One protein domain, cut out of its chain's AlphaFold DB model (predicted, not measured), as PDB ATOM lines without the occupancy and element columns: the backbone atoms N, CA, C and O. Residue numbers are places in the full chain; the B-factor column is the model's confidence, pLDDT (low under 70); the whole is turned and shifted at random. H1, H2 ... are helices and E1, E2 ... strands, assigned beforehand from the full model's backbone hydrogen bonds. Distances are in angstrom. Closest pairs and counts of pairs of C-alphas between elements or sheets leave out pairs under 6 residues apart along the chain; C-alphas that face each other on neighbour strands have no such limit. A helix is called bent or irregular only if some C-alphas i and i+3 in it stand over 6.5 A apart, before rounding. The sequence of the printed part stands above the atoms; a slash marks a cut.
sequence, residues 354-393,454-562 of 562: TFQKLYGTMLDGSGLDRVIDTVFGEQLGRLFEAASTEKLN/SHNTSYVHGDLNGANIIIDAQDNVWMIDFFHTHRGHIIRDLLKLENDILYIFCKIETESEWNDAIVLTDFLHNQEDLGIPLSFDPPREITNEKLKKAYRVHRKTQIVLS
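Overview. This is residues 354 to 393 and 454 to 562 of the 562 residues of the protein "Isochorismatase family protein" of Leptospira yanagawae serovar Saopaulo str. Sao Paulo = ATCC 700523 (UniProt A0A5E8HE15). A small three-stranded sheet, E1, E2 and E5, caps one end of a group of roughly aligned helices, in which H6 is in the middle and packs on H2, H4 and H5. A two-stranded hairpin, E3 and E4, packs on one side of this group, near H1 and H2, and short H3 packs on the three-stranded sheet. The 149 printed residues have six named helices and five named strands, in the order H1 H2 H3 E1 E2 E3 E4 E5 H4 H5 H6. Both sheets are antiparallel, the larger in the order E1, E2, E5, and the class is mixed, helices and strands. The whole is compact, with a radius of gyration of the C-alphas of 15.5 A and spans of 43 by 40 by 24 A.

Along the chain. The larger sheet has E1, residues 388 to 391, E2, residues 454 to 460 and 17.1 A long, and E5, residues 486 to 489. The smaller has E3, residues 469 to 471, and E4, residues 477 to 479. H1 spans residues 355 to 361, from C-alpha 355 at (166.159, 137.444, 138.868). H2 is residues 366 to 379, 20.2 A, and only just irregular, with C-alphas 367 and 370 7.0 A apart. H3 is residues 381 to 385, H4 492 to 505, 18.4 A, and H5 511 to 525, 20.8 A. H6, residues 545 to 561, is 24.9 A long and ends with C-alpha 561 at (152.179, 139.861, 151.147).

Arrangement. Inner strand E2 has staggered pairing: residues 454 to 457 pair with E1, N 390 to O 455 being 2.9 A, and 457 to 460 with E5, N 488 to O 458 being 2.8 A. H3 is on this sheet, over E2, at a height of 8.8 A. The hub H6 touches H2, closest C-alphas Val 560 and Gly 377, 6.0 A, at a shallow tilt of 26 degrees, the same way. H6 touches H4 with residues 550 to 557 alone, closest C-alphas Ala 550 and Ile 501, 6.2 A, opposite ways at 7 degrees. With residues 547 to 551 alone it touches H5, closest C-alphas Leu 547 and Ala 517, 6.8 A. In the E3 and E4 hairpin, N 470 and O 478 are 2.8 A apart; the closest C-alphas of E3 and H1, Ile 469 and Phe 355, are 5.4 A apart. H1 and H2 form a helical hairpin and only just touch, with 3 pairs of C-alphas within 8 A. Every O i to N i+4 pair is within hydrogen-bond range in H1, H3 and H5; H2 has 7 of 10, H4 9 of 10, H6 12 of 13.

Size, cuts and confidence. The C-alphas of Ser 388 and Glu 511, the two farthest apart, are 44.5 A apart. Residues 394 to 453 are not printed, and C-alphas 393 and 454 are 8.8 A apart across the cut. The link from H5 to H6, residues 526 to 544, is long. The mean pLDDT of the printed part is 91.2, and residue 562 is under 70.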
ATOM      1  N   THR A 354     170.290 135.251 137.439       92.44
ATOM      2  CA  THR A 354     169.713 136.047 138.529       92.44
ATOM      3  C   THR A 354     168.318 136.530 138.136       92.44
ATOM      4  O   THR A 354     168.027 136.665 136.941       92.44
ATOM      5  N   PHE A 355     167.468 136.840 139.113       94.75
ATOM      6  CA  PHE A 355     166.159 137.444 138.868       94.75
ATOM      7  C   PHE A 355     166.290 138.746 138.081       94.75
ATOM      8  O   PHE A 355     165.534 138.962 137.144       94.75
ATOM      9  N   GLN A 356     167.312 139.559 138.356       94.06
ATOM     10  CA  GLN A 356     167.611 140.769 137.587       94.06
ATOM     11  C   GLN A 356     167.845 140.477 136.093       94.06
ATOM     12  O   GLN A 356     167.303 141.165 135.225       94.06
ATOM     13  N   LYS A 357     168.636 139.444 135.763       92.75
ATOM     14  CA  LYS A 357     168.867 139.046 134.363       92.75
ATOM     15  C   LYS A 357     167.595 138.494 133.726       92.75
ATOM     16  O   LYS A 357     167.278 138.858 132.598       92.75
ATOM     17  N   LEU A 358     166.862 137.648 134.452       93.25
ATOM     18  CA  LEU A 358     165.586 137.098 133.996       93.25
ATOM     19  C   LEU A 358     164.578 138.216 133.715       93.25
ATOM     20  O   LEU A 358     163.976 138.238 132.641       93.25
ATOM     21  N   TYR A 359     164.466 139.185 134.626       94.31
ATOM     22  CA  TYR A 359     163.662 140.386 134.455       94.31
ATOM     23  C   TYR A 359     164.031 141.058 133.137       94.31
ATOM     24  O   TYR A 359     163.154 141.224 132.300       94.31
ATOM     25  N   GLY A 360     165.306 141.355 132.880       91.69
ATOM     26  CA  GLY A 360     165.742 142.004 131.635       91.69
ATOM     27  C   GLY A 360     165.336 141.283 130.338       91.69
ATOM     28  O   GLY A 360     165.172 141.936 129.313       91.69
ATOM     29  N   THR A 361     165.130 139.962 130.372       90.62
ATOM     30  CA  THR A 361     164.731 139.171 129.189       90.62
ATOM     31  C   THR A 361     163.221 139.083 128.951       90.62
ATOM     32  O   THR A 361     162.802 138.762 127.842       90.62
ATOM     33  N   MET A 362     162.395 139.363 129.961       88.56
ATOM     34  CA  MET A 362     160.935 139.241 129.873       88.56
ATOM     35  C   MET A 362     160.304 140.564 129.430       88.56
ATOM     36  O   MET A 362     160.540 141.589 130.066       88.56
ATOM     37  N   LEU A 363     159.478 140.561 128.379       84.00
ATOM     38  CA  LEU A 363     158.882 141.793 127.841       84.00
ATOM     39  C   LEU A 363     157.762 142.358 128.727       84.00
ATOM     40  O   LEU A 363     157.776 143.545 129.024       84.00
ATOM     41  N   ASP A 364     156.837 141.515 129.189       83.12
ATOM     42  CA  ASP A 364     155.636 141.926 129.941       83.12
ATOM     43  C   ASP A 364     155.674 141.545 131.434       83.12
ATOM     44  O   ASP A 364     154.803 141.930 132.209       83.12
ATOM     45  N   GLY A 365     156.689 140.780 131.850       83.44
ATOM     46  CA  GLY A 365     156.861 140.313 133.226       83.44
ATOM     47  C   GLY A 365     155.967 139.140 133.642       83.44
ATOM     48  O   GLY A 365     156.070 138.709 134.784       83.44
ATOM     49  N   SER A 366     155.141 138.576 132.755       80.56
ATOM     50  CA  SER A 366     154.236 137.455 133.079       80.56
ATOM     51  C   SER A 366     154.965 136.204 133.597       80.56
ATOM     52  O   SER A 366     154.497 135.536 134.514       80.56
ATOM     53  N   GLY A 367     156.159 135.924 133.069       83.88
ATOM     54  CA  GLY A 367     157.010 134.809 133.503       83.88
ATOM     55  C   GLY A 367     157.706 135.001 134.858       83.88
ATOM     56  O   GLY A 367     158.473 134.128 135.259       83.88
ATOM     57  N   LEU A 368     157.497 136.131 135.543       93.00
ATOM     58  CA  LEU A 368     158.145 136.447 136.822       93.00
ATOM     59  C   LEU A 368     157.276 136.098 138.033       93.00
ATOM     60  O   LEU A 368     157.809 135.957 139.132       93.00
ATOM     61  N   ASP A 369     155.968 135.916 137.830       92.44
ATOM     62  CA  ASP A 369     154.987 135.711 138.898       92.44
ATOM     63  C   ASP A 369     155.364 134.528 139.797       92.44
ATOM     64  O   ASP A 369     155.398 134.678 141.014       92.44
ATOM     65  N   ARG A 370     155.755 133.393 139.198       92.88
ATOM     66  CA  ARG A 370     156.190 132.200 139.938       92.88
ATOM     67  C   ARG A 370     157.408 132.469 140.821       92.88
ATOM     68  O   ARG A 370     157.493 131.922 141.911       92.88
ATOM     69  N   VAL A 371     158.351 133.295 140.362       94.75
ATOM     70  CA  VAL A 371     159.544 133.616 141.160       94.75
ATOM     71  C   VAL A 371     159.151 134.448 142.375       94.75
ATOM     72  O   VAL A 371     159.601 134.155 143.477       94.75
ATOM     73  N   ILE A 372     158.275 135.438 142.190       95.12
ATOM     74  CA  ILE A 372     157.764 136.263 143.289       95.12
ATOM     75  C   ILE A 372     156.944 135.429 144.282       95.12
ATOM     76  O   ILE A 372     157.155 135.561 145.485       95.12
ATOM     77  N   ASP A 373     156.081 134.534 143.791       94.38
ATOM     78  CA  ASP A 373     155.297 133.611 144.622       94.38
ATOM     79  C   ASP A 373     156.200 132.710 145.471       94.38
ATOM     80  O   ASP A 373     155.992 132.572 146.675       94.38
ATOM     81  N   THR A 374     157.247 132.139 144.873       94.06
ATOM     82  CA  THR A 374     158.188 131.306 145.621       94.06
ATOM     83  C   THR A 374     158.990 132.125 146.637       94.06
ATOM     84  O   THR A 374     159.114 131.699 147.782       94.06
ATOM     85  N   VAL A 375     159.506 133.309 146.276       94.56
ATOM     86  CA  VAL A 375     160.318 134.131 147.196       94.56
ATOM     87  C   VAL A 375     159.499 134.631 148.386       94.56
ATOM     88  O   VAL A 375     159.902 134.415 149.526       94.56
ATOM     89  N   PHE A 376     158.361 135.287 148.147       93.56
ATOM     90  CA  PHE A 376     157.591 135.933 149.216       93.56
ATOM     91  C   PHE A 376     156.545 135.019 149.853       93.56
ATOM     92  O   PHE A 376     156.282 135.172 151.039       93.56
ATOM     93  N   GLY A 377     155.985 134.058 149.117       91.56
ATOM     94  CA  GLY A 377     154.982 133.132 149.642       91.56
ATOM     95  C   GLY A 377     155.611 131.887 150.263       91.56
ATOM     96  O   GLY A 377     155.412 131.592 151.437       91.56
ATOM     97  N   GLU A 378     156.405 131.145 149.490       90.81
ATOM     98  CA  GLU A 378     156.887 129.822 149.920       90.81
ATOM     99  C   GLU A 378     158.151 129.869 150.789       90.81
ATOM    100  O   GLU A 378     158.341 128.989 151.634       90.81
ATOM    101  N   GLN A 379     159.041 130.838 150.550       92.44
ATOM    102  CA  GLN A 379     160.345 130.944 151.206       92.44
ATOM    103  C   GLN A 379     160.309 131.940 152.369       92.44
ATOM    104  O   GLN A 379     160.230 131.525 153.525       92.44
ATOM    105  N   LEU A 380     160.341 133.245 152.083       93.50
ATOM    106  CA  LEU A 380     160.355 134.288 153.112       93.50
ATOM    107  C   LEU A 380     159.021 134.403 153.856       93.50
ATOM    108  O   LEU A 380     159.025 134.764 155.031       93.50
ATOM    109  N   GLY A 381     157.906 134.006 153.233       92.62
ATOM    110  CA  GLY A 381     156.583 133.974 153.862       92.62
ATOM    111  C   GLY A 381     156.570 133.201 155.180       92.62
ATOM    112  O   GLY A 381     156.008 133.674 156.159       92.62
ATOM    113  N   ARG A 382     157.325 132.098 155.276       92.44
ATOM    114  CA  ARG A 382     157.480 131.322 156.523       92.44
ATOM    115  C   ARG A 382     158.113 132.120 157.660       92.44
ATOM    116  O   ARG A 382     157.802 131.893 158.826       92.44
ATOM    117  N   LEU A 383     159.038 133.027 157.335       93.38
ATOM    118  CA  LEU A 383     159.629 133.929 158.321       93.38
ATOM    119  C   LEU A 383     158.608 135.004 158.701       93.38
ATOM    120  O   LEU A 383     158.424 135.292 159.881       93.38
ATOM    121  N   PHE A 384     157.919 135.575 157.718       92.38
ATOM    122  CA  PHE A 384     156.945 136.646 157.917       92.38
ATOM    123  C   PHE A 384     155.722 136.198 158.732       92.38
ATOM    124  O   PHE A 384     155.270 136.937 159.602       92.38
ATOM    125  N   GLU A 385     155.246 134.967 158.548       92.19
ATOM    126  CA  GLU A 385     154.169 134.363 159.348       92.19
ATOM    127  C   GLU A 385     154.511 134.275 160.844       92.19
ATOM    128  O   GLU A 385     153.626 134.360 161.694       92.19
ATOM    129  N   ALA A 386     155.798 134.151 161.180       91.75
ATOM    130  CA  ALA A 386     156.293 134.131 162.555       91.75
ATOM    131  C   ALA A 386     156.553 135.538 163.130       91.75
ATOM    132  O   ALA A 386     157.241 135.676 164.149       91.75
ATOM    133  N   ALA A 387     156.052 136.592 162.477       93.56
ATOM    134  CA  ALA A 387     156.247 137.953 162.942       93.56
ATOM    135  C   ALA A 387     155.624 138.186 164.319       93.56
ATOM    136  O   ALA A 387     154.553 137.684 164.659       93.56
ATOM    137  N   SER A 388     156.296 139.018 165.105       93.38
ATOM    138  CA  SER A 388     155.780 139.502 166.377       93.38
ATOM    139  C   SER A 388     155.884 141.014 166.452       93.38
ATOM    140  O   SER A 388     156.678 141.641 165.757       93.38
ATOM    141  N   THR A 389     155.092 141.601 167.333       93.44
ATOM    142  CA  THR A 389     155.047 143.045 167.516       93.44
ATOM    143  C   THR A 389     156.162 143.509 168.453       93.44
ATOM    144  O   THR A 389     156.196 143.135 169.625       93.44
ATOM    145  N   GLU A 390     157.062 144.351 167.948       90.19
ATOM    146  CA  GLU A 390     158.199 144.904 168.691       90.19
ATOM    147  C   GLU A 390     158.298 146.416 168.496       90.19
ATOM    148  O   GLU A 390     157.894 146.964 167.472       90.19
ATOM    149  N   LYS A 391     158.857 147.110 169.490       89.25
ATOM    150  CA  LYS A 391     159.165 148.537 169.369       89.25
ATOM    151  C   LYS A 391     160.342 148.717 168.420       89.25
ATOM    152  O   LYS A 391     161.417 148.178 168.677       89.25
ATOM    153  N   LEU A 392     160.142 149.495 167.364       88.81
ATOM    154  CA  LEU A 392     161.159 149.754 166.353       88.81
ATOM    155  C   LEU A 392     161.066 151.208 165.902       88.81
ATOM    156  O   LEU A 392     159.983 151.689 165.597       88.81
ATOM    157  N   ASN A 393     162.203 151.895 165.866       88.81
ATOM    158  CA  ASN A 393     162.321 153.211 165.252       88.81
ATOM    159  C   ASN A 393     162.631 152.999 163.763       88.81
ATOM    160  O   ASN A 393     163.715 152.516 163.428       88.81
ATOM    161  N   SER A 454     154.817 150.210 167.976       89.06
ATOM    162  CA  SER A 454     155.181 148.817 167.763       89.06
ATOM    163  C   SER A 454     154.893 148.426 166.321       89.06
ATOM    164  O   SER A 454     153.829 148.742 165.793       89.06
ATOM    165  N   HIS A 455     155.844 147.734 165.710       91.44
ATOM    166  CA  HIS A 455     155.797 147.271 164.332       91.44
ATOM    167  C   HIS A 455     155.922 145.753 164.299       91.44
ATOM    168  O   HIS A 455     156.464 145.140 165.221       91.44
ATOM    169  N   ASN A 456     155.438 145.138 163.222       93.31
ATOM    170  CA  ASN A 456     155.654 143.716 163.004       93.31
ATOM    171  C   ASN A 456     157.100 143.486 162.564       93.31
ATOM    172  O   ASN A 456     157.548 144.008 161.536       93.31
ATOM    173  N   THR A 457     157.825 142.703 163.356       94.94
ATOM    174  CA  THR A 457     159.203 142.318 163.087       94.94
ATOM    175  C   THR A 457     159.324 140.808 162.968       94.94
ATOM    176  O   THR A 457     158.648 140.040 163.655       94.94
ATOM    177  N   SER A 458     160.201 140.371 162.072       95.25
ATOM    178  CA  SER A 458     160.610 138.977 161.950       95.25
ATOM    179  C   SER A 458     162.045 138.900 161.438       95.25
ATOM    180  O   SER A 458     162.687 139.926 161.210       95.25
ATOM    181  N   TYR A 459     162.574 137.693 161.275       94.38
ATOM    182  CA  TYR A 459     163.773 137.515 160.472       94.38
ATOM    183  C   TYR A 459     163.485 137.884 159.017       94.38
ATOM    184  O   TYR A 459     162.501 137.442 158.432       94.38
ATOM    185  N   VAL A 460     164.362 138.705 158.454       95.50
ATOM    186  CA  VAL A 460     164.317 139.160 157.063       95.50
ATOM    187  C   VAL A 460     165.646 138.836 156.395       95.50
ATOM    188  O   VAL A 460     166.676 138.772 157.072       95.50
ATOM    189  N   HIS A 461     165.648 138.676 155.074       95.25
ATOM    190  CA  HIS A 461     166.880 138.557 154.296       95.25
ATOM    191  C   HIS A 461     167.760 139.806 154.490       95.25
ATOM    192  O   HIS A 461     168.971 139.704 154.681       95.25
ATOM    193  N   GLY A 462     167.140 140.989 154.505       94.12
ATOM    194  CA  GLY A 462     167.726 142.281 154.866       94.12
ATOM    195  C   GLY A 462     168.359 143.051 153.705       94.12
ATOM    196  O   GLY A 462     168.433 144.282 153.778       94.12
ATOM    197  N   ASP A 463     168.765 142.342 152.648       95.00
ATOM    198  CA  ASP A 463     169.247 142.881 151.363       95.00
ATOM    199  C   ASP A 463     168.692 142.085 150.160       95.00
ATOM    200  O   ASP A 463     169.428 141.562 149.322       95.00
ATOM    201  N   LEU A 464     167.371 141.882 150.110       95.50
ATOM    202  CA  LEU A 464     166.744 141.140 149.011       95.50
ATOM    203  C   LEU A 464     166.696 141.986 147.728       95.50
ATOM    204  O   LEU A 464     165.765 142.754 147.499       95.50
ATOM    205  N   ASN A 465     167.707 141.830 146.882       94.94
ATOM    206  CA  ASN A 465     167.813 142.484 145.580       94.94
ATOM    207  C   ASN A 465     167.760 141.446 144.438       94.94
ATOM    208  O   ASN A 465     167.868 140.239 144.665       94.94
ATOM    209  N   GLY A 466     167.597 141.887 143.185       93.31
ATOM    210  CA  GLY A 466     167.415 140.945 142.069       93.31
ATOM    211  C   GLY A 466     168.650 140.114 141.712       93.31
ATOM    212  O   GLY A 466     168.523 139.150 140.954       93.31
ATOM    213  N   ALA A 467     169.836 140.467 142.215       91.81
ATOM    214  CA  ALA A 467     171.046 139.662 142.066       91.81
ATOM    215  C   ALA A 467     171.120 138.530 143.107       91.81
ATOM    216  O   ALA A 467     171.679 137.477 142.801       91.81
ATOM    217  N   ASN A 468     170.485 138.713 144.269       92.81
ATOM    218  CA  ASN A 468     170.447 137.747 145.374       92.81
ATOM    219  C   ASN A 468     169.362 136.664 145.221       92.81
ATOM    220  O   ASN A 468     169.279 135.745 146.035       92.81
ATOM    221  N   ILE A 469     168.560 136.733 144.156       93.44
ATOM    222  CA  ILE A 469     167.598 135.696 143.764       93.44
ATOM    223  C   ILE A 469     168.143 134.986 142.522       93.44
ATOM    224  O   ILE A 469     168.304 135.600 141.464       93.44
ATOM    225  N   ILE A 470     168.419 133.688 142.629       90.88
ATOM    226  CA  ILE A 470     168.968 132.851 141.558       90.88
ATOM    227  C   ILE A 470     167.908 131.869 141.068       90.88
ATOM    228  O   ILE A 470     167.213 131.236 141.852       90.88
ATOM    229  N   ILE A 471     167.824 131.709 139.750       90.50
ATOM    230  CA  ILE A 471     166.993 130.718 139.080       90.50
ATOM    231  C   ILE A 471     167.919 129.722 138.384       90.50
ATOM    232  O   ILE A 471     168.748 130.117 137.550       90.50
ATOM    233  N   ASP A 472     167.802 128.446 138.745       86.31
ATOM    234  CA  ASP A 472     168.600 127.372 138.153       86.31
ATOM    235  C   ASP A 472     168.014 126.833 136.838       86.31
ATOM    236  O   ASP A 472     167.011 127.320 136.315       86.31
ATOM    237  N   ALA A 473     168.689 125.839 136.259       84.06
ATOM    238  CA  ALA A 473     168.301 125.252 134.980       84.06
ATOM    239  C   ALA A 473     167.009 124.411 135.038       84.06
ATOM    240  O   ALA A 473     166.487 124.063 133.982       84.06
ATOM    241  N   GLN A 474     166.510 124.068 136.231       85.19
ATOM    242  CA  GLN A 474     165.201 123.435 136.426       85.19
ATOM    243  C   GLN A 474     164.126 124.443 136.869       85.19
ATOM    244  O   GLN A 474     163.041 124.037 137.282       85.19
ATOM    245  N   ASP A 475     164.420 125.745 136.772       86.62
ATOM    246  CA  ASP A 475     163.581 126.845 137.245       86.62
ATOM    247  C   ASP A 475     163.264 126.781 138.755       86.62
ATOM    248  O   ASP A 475     162.248 127.321 139.203       86.62
ATOM    249  N   ASN A 476     164.140 126.163 139.566       88.75
ATOM    250  CA  ASN A 476     164.072 126.329 141.019       88.75
ATOM    251  C   ASN A 476     164.607 127.711 141.407       88.75
ATOM    252  O   ASN A 476     165.557 128.218 140.800       88.75
ATOM    253  N   VAL A 477     164.015 128.292 142.450       90.69
ATOM    254  CA  VAL A 477     164.359 129.621 142.961       90.69
ATOM    255  C   VAL A 477     165.185 129.482 144.233       90.69
ATOM    256  O   VAL A 477     164.771 128.815 145.178       90.69
ATOM    257  N   TRP A 478     166.332 130.145 144.259       89.44
ATOM    258  CA  TRP A 478     167.300 130.118 145.346       89.44
ATOM    259  C   TRP A 478     167.559 131.535 145.847       89.44
ATOM    260  O   TRP A 478     167.715 132.454 145.042       89.44
ATOM    261  N   MET A 479     167.679 131.697 147.161       90.00
ATOM    262  CA  MET A 479     168.172 132.933 147.773       90.00
ATOM    263  C   MET A 479     169.616 132.761 148.229       90.00
ATOM    264  O   MET A 479     170.005 131.690 148.706       90.00
ATOM    265  N   ILE A 480     170.409 133.816 148.068       87.75
ATOM    266  CA  ILE A 480     171.824 133.850 148.433       87.75
ATOM    267  C   ILE A 480     172.188 135.166 149.120       87.75
ATOM    268  O   ILE A 480     171.478 136.153 148.987       87.75
ATOM    269  N   ASP A 481     173.357 135.182 149.759       87.88
ATOM    270  CA  ASP A 481     173.928 136.345 150.448       87.88
ATOM    271  C   ASP A 481     173.123 136.816 151.671       87.88
ATOM    272  O   ASP A 481     172.551 137.903 151.731       87.88
ATOM    273  N   PHE A 482     173.147 135.986 152.713       89.56
ATOM    274  CA  PHE A 482     172.432 136.211 153.971       89.56
ATOM    275  C   PHE A 482     173.213 137.082 154.972       89.56
ATOM    276  O   PHE A 482     172.909 137.104 156.165       89.56
ATOM    277  N   PHE A 483     174.230 137.826 154.520       89.00
ATOM    278  CA  PHE A 483     175.048 138.676 155.393       89.00
ATOM    279  C   PHE A 483     174.220 139.735 156.142       89.00
ATOM    280  O   PHE A 483     174.502 140.069 157.298       89.00
ATOM    281  N   HIS A 484     173.183 140.258 155.486       92.94
ATOM    282  CA  HIS A 484     172.265 141.239 156.057       92.94
ATOM    283  C   HIS A 484     171.075 140.612 156.784       92.94
ATOM    284  O   HIS A 484     170.212 141.354 157.250       92.94
ATOM    285  N   THR A 485     171.026 139.287 156.944       94.31
ATOM    286  CA  THR A 485     169.929 138.638 157.661       94.31
ATOM    287  C   THR A 485     169.974 138.992 159.140       94.31
ATOM    288  O   THR A 485     170.992 138.832 159.821       94.31
ATOM    289  N   HIS A 486     168.848 139.499 159.625       92.94
ATOM    290  CA  HIS A 486     168.638 139.915 161.004       92.94
ATOM    291  C   HIS A 486     167.141 139.944 161.307       92.94
ATOM    292  O   HIS A 486     166.308 139.806 160.412       92.94
ATOM    293  N   ARG A 487     166.809 140.146 162.579       91.38
ATOM    294  CA  ARG A 487     165.445 140.441 163.002       91.38
ATOM    295  C   ARG A 487     165.149 141.923 162.778       91.38
ATOM    296  O   ARG A 487     165.893 142.765 163.277       91.38
ATOM    297  N   GLY A 488     164.095 142.240 162.038       93.88
ATOM    298  CA  GLY A 488     163.765 143.610 161.664       93.88
ATOM    299  C   GLY A 488     162.364 143.752 161.074       93.88
ATOM    300  O   GLY A 488     161.573 142.813 161.099       93.88
ATOM    301  N   HIS A 489     162.042 144.946 160.574       94.69
ATOM    302  CA  HIS A 489     160.733 145.256 159.996       94.69
ATOM    303  C   HIS A 489     160.383 144.332 158.822       94.69
ATOM    304  O   HIS A 489     161.172 144.201 157.882       94.69
ATOM    305  N   ILE A 490     159.182 143.749 158.866       92.94
ATOM    306  CA  ILE A 490     158.745 142.658 157.982       92.94
ATOM    307  C   ILE A 490     158.735 143.018 156.486       92.94
ATOM    308  O   ILE A 490     159.020 142.170 155.650       92.94
ATOM    309  N   ILE A 491     158.493 144.284 156.128       92.25
ATOM    310  CA  ILE A 491     158.455 144.720 154.719       92.25
ATOM    311  C   ILE A 491     159.829 145.120 154.163       92.25
ATOM    312  O   ILE A 491     159.913 145.600 153.037       92.25
ATOM    313  N   ARG A 492     160.930 144.965 154.915       95.38
ATOM    314  CA  ARG A 492     162.267 145.374 154.440       95.38
ATOM    315  C   ARG A 492     162.646 144.716 153.116       95.38
ATOM    316  O   ARG A 492     163.152 145.401 152.232       95.38
ATOM    317  N   ASP A 493     162.398 143.418 152.987       95.69
ATOM    318  CA  ASP A 493     162.753 142.663 151.784       95.69
ATOM    319  C   ASP A 493     161.901 143.076 150.579       95.69
ATOM    320  O   ASP A 493     162.430 143.206 149.474       95.69
ATOM    321  N   LEU A 494     160.617 143.379 150.806       93.50
ATOM    322  CA  LEU A 494     159.739 143.961 149.790       93.50
ATOM    323  C   LEU A 494     160.295 145.294 149.299       93.50
ATOM    324  O   LEU A 494     160.554 145.445 148.109       93.50
ATOM    325  N   LEU A 495     160.506 146.241 150.219       92.88
ATOM    326  CA  LEU A 495     160.960 147.590 149.883       92.88
ATOM    327  C   LEU A 495     162.324 147.561 149.187       92.88
ATOM    328  O   LEU A 495     162.596 148.374 148.303       92.88
ATOM    329  N   LYS A 496     163.206 146.630 149.567       95.38
ATOM    330  CA  LYS A 496     164.506 146.488 148.913       95.38
ATOM    331  C   LYS A 496     164.364 146.008 147.467       95.38
ATOM    332  O   LYS A 496     164.995 146.599 146.590       95.38
ATOM    333  N   LEU A 497     163.526 145.001 147.210       95.44
ATOM    334  CA  LEU A 497     163.295 144.501 145.854       95.44
ATOM    335  C   LEU A 497     162.511 145.500 144.995       95.44
ATOM    336  O   LEU A 497     162.813 145.665 143.816       95.44
ATOM    337  N   GLU A 498     161.531 146.188 145.579       92.88
ATOM    338  CA  GLU A 498     160.775 147.256 144.926       92.88
ATOM    339  C   GLU A 498     161.702 148.370 144.432       92.88
ATOM    340  O   GLU A 498     161.645 148.739 143.259       92.88
ATOM    341  N   ASN A 499     162.603 148.852 145.293       93.50
ATOM    342  CA  ASN A 499     163.589 149.862 144.913       93.50
ATOM    343  C   ASN A 499     164.450 149.402 143.728       93.50
ATOM    344  O   ASN A 499     164.738 150.176 142.816       93.50
ATOM    345  N   ASP A 500     164.843 148.133 143.715       94.81
ATOM    346  CA  ASP A 500     165.585 147.534 142.613       94.81
ATOM    347  C   ASP A 500     164.759 147.504 141.308       94.81
ATOM    348  O   ASP A 500     165.261 147.889 140.248       94.81
ATOM    349  N   ILE A 501     163.481 147.119 141.372       93.75
ATOM    350  CA  ILE A 501     162.570 147.105 140.216       93.75
ATOM    351  C   ILE A 501     162.402 148.512 139.631       93.75
ATOM    352  O   ILE A 501     162.546 148.688 138.416       93.75
ATOM    353  N   LEU A 502     162.121 149.500 140.483       93.12
ATOM    354  CA  LEU A 502     161.811 150.868 140.066       93.12
ATOM    355  C   LEU A 502     163.052 151.635 139.600       93.12
ATOM    356  O   LEU A 502     163.000 152.298 138.569       93.12
ATOM    357  N   TYR A 503     164.175 151.525 140.314       91.19
ATOM    358  CA  TYR A 503     165.316 152.428 140.115       91.19
ATOM    359  C   TYR A 503     166.553 151.767 139.496       91.19
ATOM    360  O   TYR A 503     167.415 152.468 138.965       91.19
ATOM    361  N   ILE A 504     166.663 150.433 139.527       91.31
ATOM    362  CA  ILE A 504     167.815 149.709 138.960       91.31
ATOM    363  C   ILE A 504     167.433 148.989 137.664       91.31
ATOM    364  O   ILE A 504     168.177 149.047 136.680       91.31
ATOM    365  N   PHE A 505     166.288 148.303 137.638       92.69
ATOM    366  CA  PHE A 505     165.864 147.516 136.475       92.69
ATOM    367  C   PHE A 505     165.176 148.389 135.425       92.69
ATOM    368  O   PHE A 505     165.307 148.123 134.228       92.69
ATOM    369  N   CYS A 506     164.469 149.434 135.859       90.56
ATOM    370  CA  CYS A 506     163.765 150.367 134.989       90.56
ATOM    371  C   CYS A 506     164.592 151.636 134.734       90.56
ATOM    372  O   CYS A 506     164.349 152.694 135.304       90.56
ATOM    373  N   LYS A 507     165.598 151.536 133.857       91.12
ATOM    374  CA  LYS A 507     166.382 152.710 133.444       91.12
ATOM    375  C   LYS A 507     165.523 153.682 132.635       91.12
ATOM    376  O   LYS A 507     164.930 153.285 131.631       91.12
ATOM    377  N   ILE A 508     165.531 154.942 133.063       92.19
ATOM    378  CA  ILE A 508     164.882 156.064 132.386       92.19
ATOM    379  C   ILE A 508     165.902 156.740 131.470       92.19
ATOM    380  O   ILE A 508     166.951 157.193 131.926       92.19
ATOM    381  N   GLU A 509     165.613 156.770 130.173       93.31
ATOM    382  CA  GLU A 509     166.535 157.224 129.124       93.31
ATOM    383  C   GLU A 509     165.963 158.399 128.319       93.31
ATOM    384  O   GLU A 509     166.696 159.069 127.590       93.31
ATOM    385  N   THR A 510     164.662 158.666 128.445       93.44
ATOM    386  CA  THR A 510     163.963 159.722 127.703       93.44
ATOM    387  C   THR A 510     163.040 160.543 128.598       93.44
ATOM    388  O   THR A 510     162.571 160.080 129.634       93.44
ATOM    389  N   GLU A 511     162.718 161.759 128.160       91.50
ATOM    390  CA  GLU A 511     161.758 162.638 128.839       91.50
ATOM    391  C   GLU A 511     160.343 162.036 128.900       91.50
ATOM    392  O   GLU A 511     159.643 162.177 129.897       91.50
ATOM    393  N   SER A 512     159.923 161.303 127.863       92.44
ATOM    394  CA  SER A 512     158.638 160.591 127.888       92.44
ATOM    395  C   SER A 512     158.614 159.507 128.966       92.44
ATOM    396  O   SER A 512     157.620 159.373 129.666       92.44
ATOM    397  N   GLU A 513     159.704 158.750 129.117       94.12
ATOM    398  CA  GLU A 513     159.834 157.760 130.192       94.12
ATOM    399  C   GLU A 513     159.860 158.419 131.573       94.12
ATOM    400  O   GLU A 513     159.302 157.873 132.517       94.12
ATOM    401  N   TRP A 514     160.473 159.597 131.693       91.56
ATOM    402  CA  TRP A 514     160.487 160.365 132.935       91.56
ATOM    403  C   TRP A 514     159.080 160.796 133.363       91.56
ATOM    404  O   TRP A 514     158.702 160.583 134.513       91.56
ATOM    405  N   ASN A 515     158.278 161.325 132.434       91.81
ATOM    406  CA  ASN A 515     156.886 161.695 132.704       91.81
ATOM    407  C   ASN A 515     156.052 160.488 133.166       91.81
ATOM    408  O   ASN A 515     155.371 160.566 134.188       91.81
ATOM    409  N   ASP A 516     156.157 159.351 132.473       94.62
ATOM    410  CA  ASP A 516     155.479 158.113 132.874       94.62
ATOM    411  C   ASP A 516     155.963 157.614 134.257       94.62
ATOM    412  O   ASP A 516     155.174 157.081 135.040       94.62
ATOM    413  N   ALA A 517     157.250 157.785 134.587       94.31
ATOM    414  CA  ALA A 517     157.818 157.386 135.875       94.31
ATOM    415  C   ALA A 517     157.325 158.262 137.036       94.31
ATOM    416  O   ALA A 517     157.099 157.743 138.132       94.31
ATOM    417  N   ILE A 518     157.112 159.562 136.801       92.31
ATOM    418  CA  ILE A 518     156.470 160.457 137.774       92.31
ATOM    419  C   ILE A 518     155.044 159.984 138.045       92.31
ATOM    420  O   ILE A 518     154.693 159.774 139.199       92.31
ATOM    421  N   VAL A 519     154.259 159.716 136.994       94.12
ATOM    422  CA  VAL A 519     152.890 159.191 137.142       94.12
ATOM    423  C   VAL A 519     152.875 157.901 137.959       94.12
ATOM    424  O   VAL A 519     152.044 157.748 138.853       94.12
ATOM    425  N   LEU A 520     153.789 156.968 137.669       95.00
ATOM    426  CA  LEU A 520     153.904 155.723 138.427       95.00
ATOM    427  C   LEU A 520     154.240 155.989 139.899       95.00
ATOM    428  O   LEU A 520     153.600 155.420 140.778       95.00
ATOM    429  N   THR A 521     155.220 156.852 140.163       92.06
ATOM    430  CA  THR A 521     155.666 157.184 141.522       92.06
ATOM    431  C   THR A 521     154.548 157.841 142.322       92.06
ATOM    432  O   THR A 521     154.268 157.405 143.434       92.06
ATOM    433  N   ASP A 522     153.856 158.823 141.745       91.19
ATOM    434  CA  ASP A 522     152.724 159.495 142.382       91.19
ATOM    435  C   ASP A 522     151.580 158.512 142.647       91.19
ATOM    436  O   ASP A 522     150.967 158.537 143.712       91.19
ATOM    437  N   PHE A 523     151.294 157.611 141.704       93.00
ATOM    438  CA  PHE A 523     150.267 156.590 141.889       93.00
ATOM    439  C   PHE A 523     150.591 155.657 143.067       93.00
ATOM    440  O   PHE A 523     149.721 155.414 143.900       93.00
ATOM    441  N   LEU A 524     151.832 155.165 143.154       91.12
ATOM    442  CA  LEU A 524     152.273 154.291 144.246       91.12
ATOM    443  C   LEU A 524     152.346 155.035 145.587       91.12
ATOM    444  O   LEU A 524     151.930 154.499 146.606       91.12
ATOM    445  N   HIS A 525     152.816 156.284 145.599       88.62
ATOM    446  CA  HIS A 525     152.915 157.091 146.818       88.62
ATOM    447  C   HIS A 525     151.545 157.442 147.415       88.62
ATOM    448  O   HIS A 525     151.408 157.559 148.628       88.62
ATOM    449  N   ASN A 526     150.520 157.578 146.571       89.25
ATOM    450  CA  ASN A 526     149.146 157.821 147.010       89.25
ATOM    451  C   ASN A 526     148.436 156.557 147.537       89.25
ATOM    452  O   ASN A 526     147.271 156.630 147.935       89.25
ATOM    453  N   GLN A 527     149.104 155.399 147.551       85.94
ATOM    454  CA  GLN A 527     148.586 154.191 148.180       85.94
ATOM    455  C   GLN A 527     148.867 154.223 149.688       85.94
ATOM    456  O   GLN A 527     149.960 153.891 150.138       85.94
ATOM    457  N   GLU A 528     147.860 154.599 150.480       83.31
ATOM    458  CA  GLU A 528     147.991 154.667 151.945       83.31
ATOM    459  C   GLU A 528     148.165 153.285 152.600       83.31
ATOM    460  O   GLU A 528     148.885 153.158 153.589       83.31
ATOM    461  N   ASP A 529     147.512 152.250 152.057       84.88
ATOM    462  CA  ASP A 529     147.521 150.889 152.604       84.88
ATOM    463  C   ASP A 529     148.046 149.877 151.573       84.88
ATOM    464  O   ASP A 529     147.391 149.568 150.570       84.88
ATOM    465  N   LEU A 530     149.240 149.341 151.841       82.31
ATOM    466  CA  LEU A 530     149.886 148.309 151.022       82.31
ATOM    467  C   LEU A 530     149.179 146.945 151.104       82.31
ATOM    468  O   LEU A 530     149.431 146.086 150.262       82.31
ATOM    469  N   GLY A 531     148.292 146.739 152.083       81.44
ATOM    470  CA  GLY A 531     147.435 145.557 152.173       81.44
ATOM    471  C   GLY A 531     146.280 145.569 151.169       81.44
ATOM    472  O   GLY A 531     145.639 144.539 150.960       81.44
ATOM    473  N   ILE A 532     146.006 146.710 150.525       86.19
ATOM    474  CA  ILE A 532     145.010 146.813 149.457       86.19
ATOM    475  C   ILE A 532     145.697 146.528 148.117       86.19
ATOM    476  O   ILE A 532     146.561 147.299 147.706       86.19
ATOM    477  N   PRO A 533     145.299 145.474 147.380       84.44
ATOM    478  CA  PRO A 533     145.917 145.163 146.100       84.44
ATOM    479  C   PRO A 533     145.736 146.281 145.073       84.44
ATOM    480  O   PRO A 533     144.626 146.772 144.851       84.44
ATOM    481  N   LEU A 534     146.811 146.596 144.351       89.50
ATOM    482  CA  LEU A 534     146.754 147.490 143.198       89.50
ATOM    483  C   LEU A 534     145.819 146.969 142.093       89.50
ATOM    484  O   LEU A 534     145.623 145.755 141.913       89.50
ATOM    485  N   SER A 535     145.268 147.897 141.303       89.62
ATOM    486  CA  SER A 535     144.456 147.573 140.125       89.62
ATOM    487  C   SER A 535     145.222 146.691 139.141       89.62
ATOM    488  O   SER A 535     146.439 146.755 139.041       89.62
ATOM    489  N   PHE A 536     144.519 145.814 138.421       88.56
ATOM    490  CA  PHE A 536     145.180 144.938 137.448       88.56
ATOM    491  C   PHE A 536     145.837 145.734 136.315       88.56
ATOM    492  O   PHE A 536     146.978 145.456 135.948       88.56
ATOM    493  N   ASP A 537     145.117 146.729 135.798       91.31
ATOM    494  CA  ASP A 537     145.620 147.620 134.764       91.31
ATOM    495  C   ASP A 537     146.454 148.752 135.391       91.31
ATOM    496  O   ASP A 537     146.034 149.315 136.413       91.31
ATOM    497  N   PRO A 538     147.608 149.107 134.793       91.94
ATOM    498  CA  PRO A 538     148.358 150.292 135.191       91.94
ATOM    499  C   PRO A 538     147.559 151.575 134.899       91.94
ATOM    500  O   PRO A 538     146.646 151.554 134.062       91.94
ATOM    501  N   PRO A 539     147.920 152.709 135.534       93.81
ATOM    502  CA  PRO A 539     147.423 154.027 135.145       93.81
ATOM    503  C   PRO A 539     147.474 154.221 133.625       93.81
ATOM    504  O   PRO A 539     148.471 153.892 132.979       93.81
ATOM    505  N   ARG A 540     146.383 154.730 133.042       93.44
ATOM    506  CA  ARG A 540     146.214 154.833 131.577       93.44
ATOM    507  C   ARG A 540     147.217 155.790 130.943       93.44
ATOM    508  O   ARG A 540     147.492 155.693 129.751       93.44
ATOM    509  N   GLU A 541     147.706 156.720 131.745       93.81
ATOM    510  CA  GLU A 541     148.702 157.726 131.427       93.81
ATOM    511  C   GLU A 541     150.086 157.102 131.202       93.81
ATOM    512  O   GLU A 541     150.870 157.654 130.441       93.81
ATOM    513  N   ILE A 542     150.371 155.932 131.792       95.00
ATOM    514  CA  ILE A 542     151.628 155.211 131.572       95.00
ATOM    515  C   ILE A 542     151.547 154.485 130.230       95.00
ATOM    516  O   ILE A 542     150.812 153.506 130.055       95.00
ATOM    517  N   THR A 543     152.349 154.933 129.273       92.94
ATOM    518  CA  THR A 543     152.377 154.384 127.915       92.94
ATOM    519  C   THR A 543     153.567 153.460 127.684       92.94
ATOM    520  O   THR A 543     153.451 152.511 126.906       92.94
ATOM    521  N   ASN A 544     154.676 153.678 128.393       94.38
ATOM    522  CA  ASN A 544     155.910 152.926 128.245       94.38
ATOM    523  C   ASN A 544     155.807 151.504 128.826       94.38
ATOM    524  O   ASN A 544     155.514 151.300 130.005       94.38
ATOM    525  N   GLU A 545     156.130 150.499 128.008       92.69
ATOM    526  CA  GLU A 545     156.035 149.085 128.392       92.69
ATOM    527  C   GLU A 545     156.981 148.690 129.542       92.69
ATOM    528  O   GLU A 545     156.621 147.842 130.359       92.69
ATOM    529  N   LYS A 546     158.159 149.324 129.674       93.06
ATOM    530  CA  LYS A 546     159.085 149.052 130.791       93.06
ATOM    531  C   LYS A 546     158.439 149.424 132.132       93.06
ATOM    532  O   LYS A 546     158.544 148.661 133.092       93.06
ATOM    533  N   LEU A 547     157.738 150.559 132.180       95.12
ATOM    534  CA  LEU A 547     157.061 151.059 133.382       95.12
ATOM    535  C   LEU A 547     155.763 150.300 133.675       95.12
ATOM    536  O   LEU A 547     155.508 149.966 134.830       95.12
ATOM    537  N   LYS A 548     154.997 149.911 132.647       94.69
ATOM    538  CA  LYS A 548     153.851 148.994 132.818       94.69
ATOM    539  C   LYS A 548     154.280 147.652 133.408       94.69
ATOM    540  O   LYS A 548     153.607 147.102 134.278       94.69
ATOM    541  N   LYS A 549     155.422 147.130 132.965       94.75
ATOM    542  CA  LYS A 549     156.004 145.914 133.527       94.75
ATOM    543  C   LYS A 549     156.453 146.109 134.977       94.75
ATOM    544  O   LYS A 549     156.159 145.249 135.803       94.75
ATOM    545  N   ALA A 550     157.132 147.214 135.297       94.56
ATOM    546  CA  ALA A 550     157.530 147.522 136.673       94.56
ATOM    547  C   ALA A 550     156.305 147.570 137.603       94.56
ATOM    548  O   ALA A 550     156.291 146.890 138.628       94.56
ATOM    549  N   TYR A 551     155.240 148.256 137.175       94.38
ATOM    550  CA  TYR A 551     153.945 148.276 137.856       94.38
ATOM    551  C   TYR A 551     153.384 146.868 138.088       94.38
ATOM    552  O   TYR A 551     153.026 146.517 139.210       94.38
ATOM    553  N   ARG A 552     153.342 146.029 137.041       93.38
ATOM    554  CA  ARG A 552     152.830 144.654 137.134       93.38
ATOM    555  C   ARG A 552     153.579 143.843 138.192       93.38
ATOM    556  O   ARG A 552     152.946 143.162 139.000       93.38
ATOM    557  N   VAL A 553     154.910 143.880 138.162       92.69
ATOM    558  CA  VAL A 553     155.740 143.091 139.084       92.69
ATOM    559  C   VAL A 553     155.604 143.620 140.510       92.69
ATOM    560  O   VAL A 553     155.433 142.819 141.424       92.69
ATOM    561  N   HIS A 554     155.577 144.940 140.698       90.56
ATOM    562  CA  HIS A 554     155.342 145.550 142.006       90.56
ATOM    563  C   HIS A 554     153.961 145.181 142.582       90.56
ATOM    564  O   HIS A 554     153.840 144.723 143.720       90.56
ATOM    565  N   ARG A 555     152.909 145.257 141.761       91.25
ATOM    566  CA  ARG A 555     151.575 144.768 142.127       91.25
ATOM    567  C   ARG A 555     151.611 143.305 142.559       91.25
ATOM    568  O   ARG A 555     150.974 142.938 143.544       91.25
ATOM    569  N   LYS A 556     152.328 142.453 141.821       91.75
ATOM    570  CA  LYS A 556     152.454 141.034 142.163       91.75
ATOM    571  C   LYS A 556     153.150 140.849 143.513       91.75
ATOM    572  O   LYS A 556     152.680 140.032 144.294       91.75
ATOM    573  N   THR A 557     154.202 141.614 143.810       86.69
ATOM    574  CA  THR A 557     154.880 141.543 145.114       86.69
ATOM    575  C   THR A 557     153.980 141.961 146.277       86.69
ATOM    576  O   THR A 557     154.007 141.294 147.304       86.69
ATOM    577  N   GLN A 558     153.135 142.987 146.110       84.81
ATOM    578  CA  GLN A 558     152.175 143.380 147.148       84.81
ATOM    579  C   GLN A 558     151.123 142.290 147.405       84.81
ATOM    580  O   GLN A 558     150.865 141.950 148.551       84.81
ATOM    581  N   ILE A 559     150.568 141.690 146.343       84.81
ATOM    582  CA  ILE A 559     149.530 140.646 146.457       84.81
ATOM    583  C   ILE A 559     150.009 139.422 147.239       84.81
ATOM    584  O   ILE A 559     149.208 138.768 147.888       84.81
ATOM    585  N   VAL A 560     151.289 139.067 147.139       80.44
ATOM    586  CA  VAL A 560     151.820 137.894 147.852       80.44
ATOM    587  C   VAL A 560     151.992 138.171 149.351       80.44
ATOM    588  O   VAL A 560     152.081 137.235 150.136       80.44
ATOM    589  N   LEU A 561     152.031 139.444 149.752       72.06
ATOM    590  CA  LEU A 561     152.179 139.861 151.147       72.06
ATOM    591  C   LEU A 561     150.853 140.158 151.852       72.06
ATOM    592  O   LEU A 561     150.822 140.119 153.082       72.06
ATOM    593  N   SER A 562     149.804 140.484 151.093       68.94
ATOM    594  CA  SER A 562     148.424 140.642 151.575       68.94
ATOM    595  C   SER A 562     147.741 139.291 151.746       68.94
ATOM    596  O   SER A 562     147.077 139.092 152.787       68.94
TER     597      SER A 562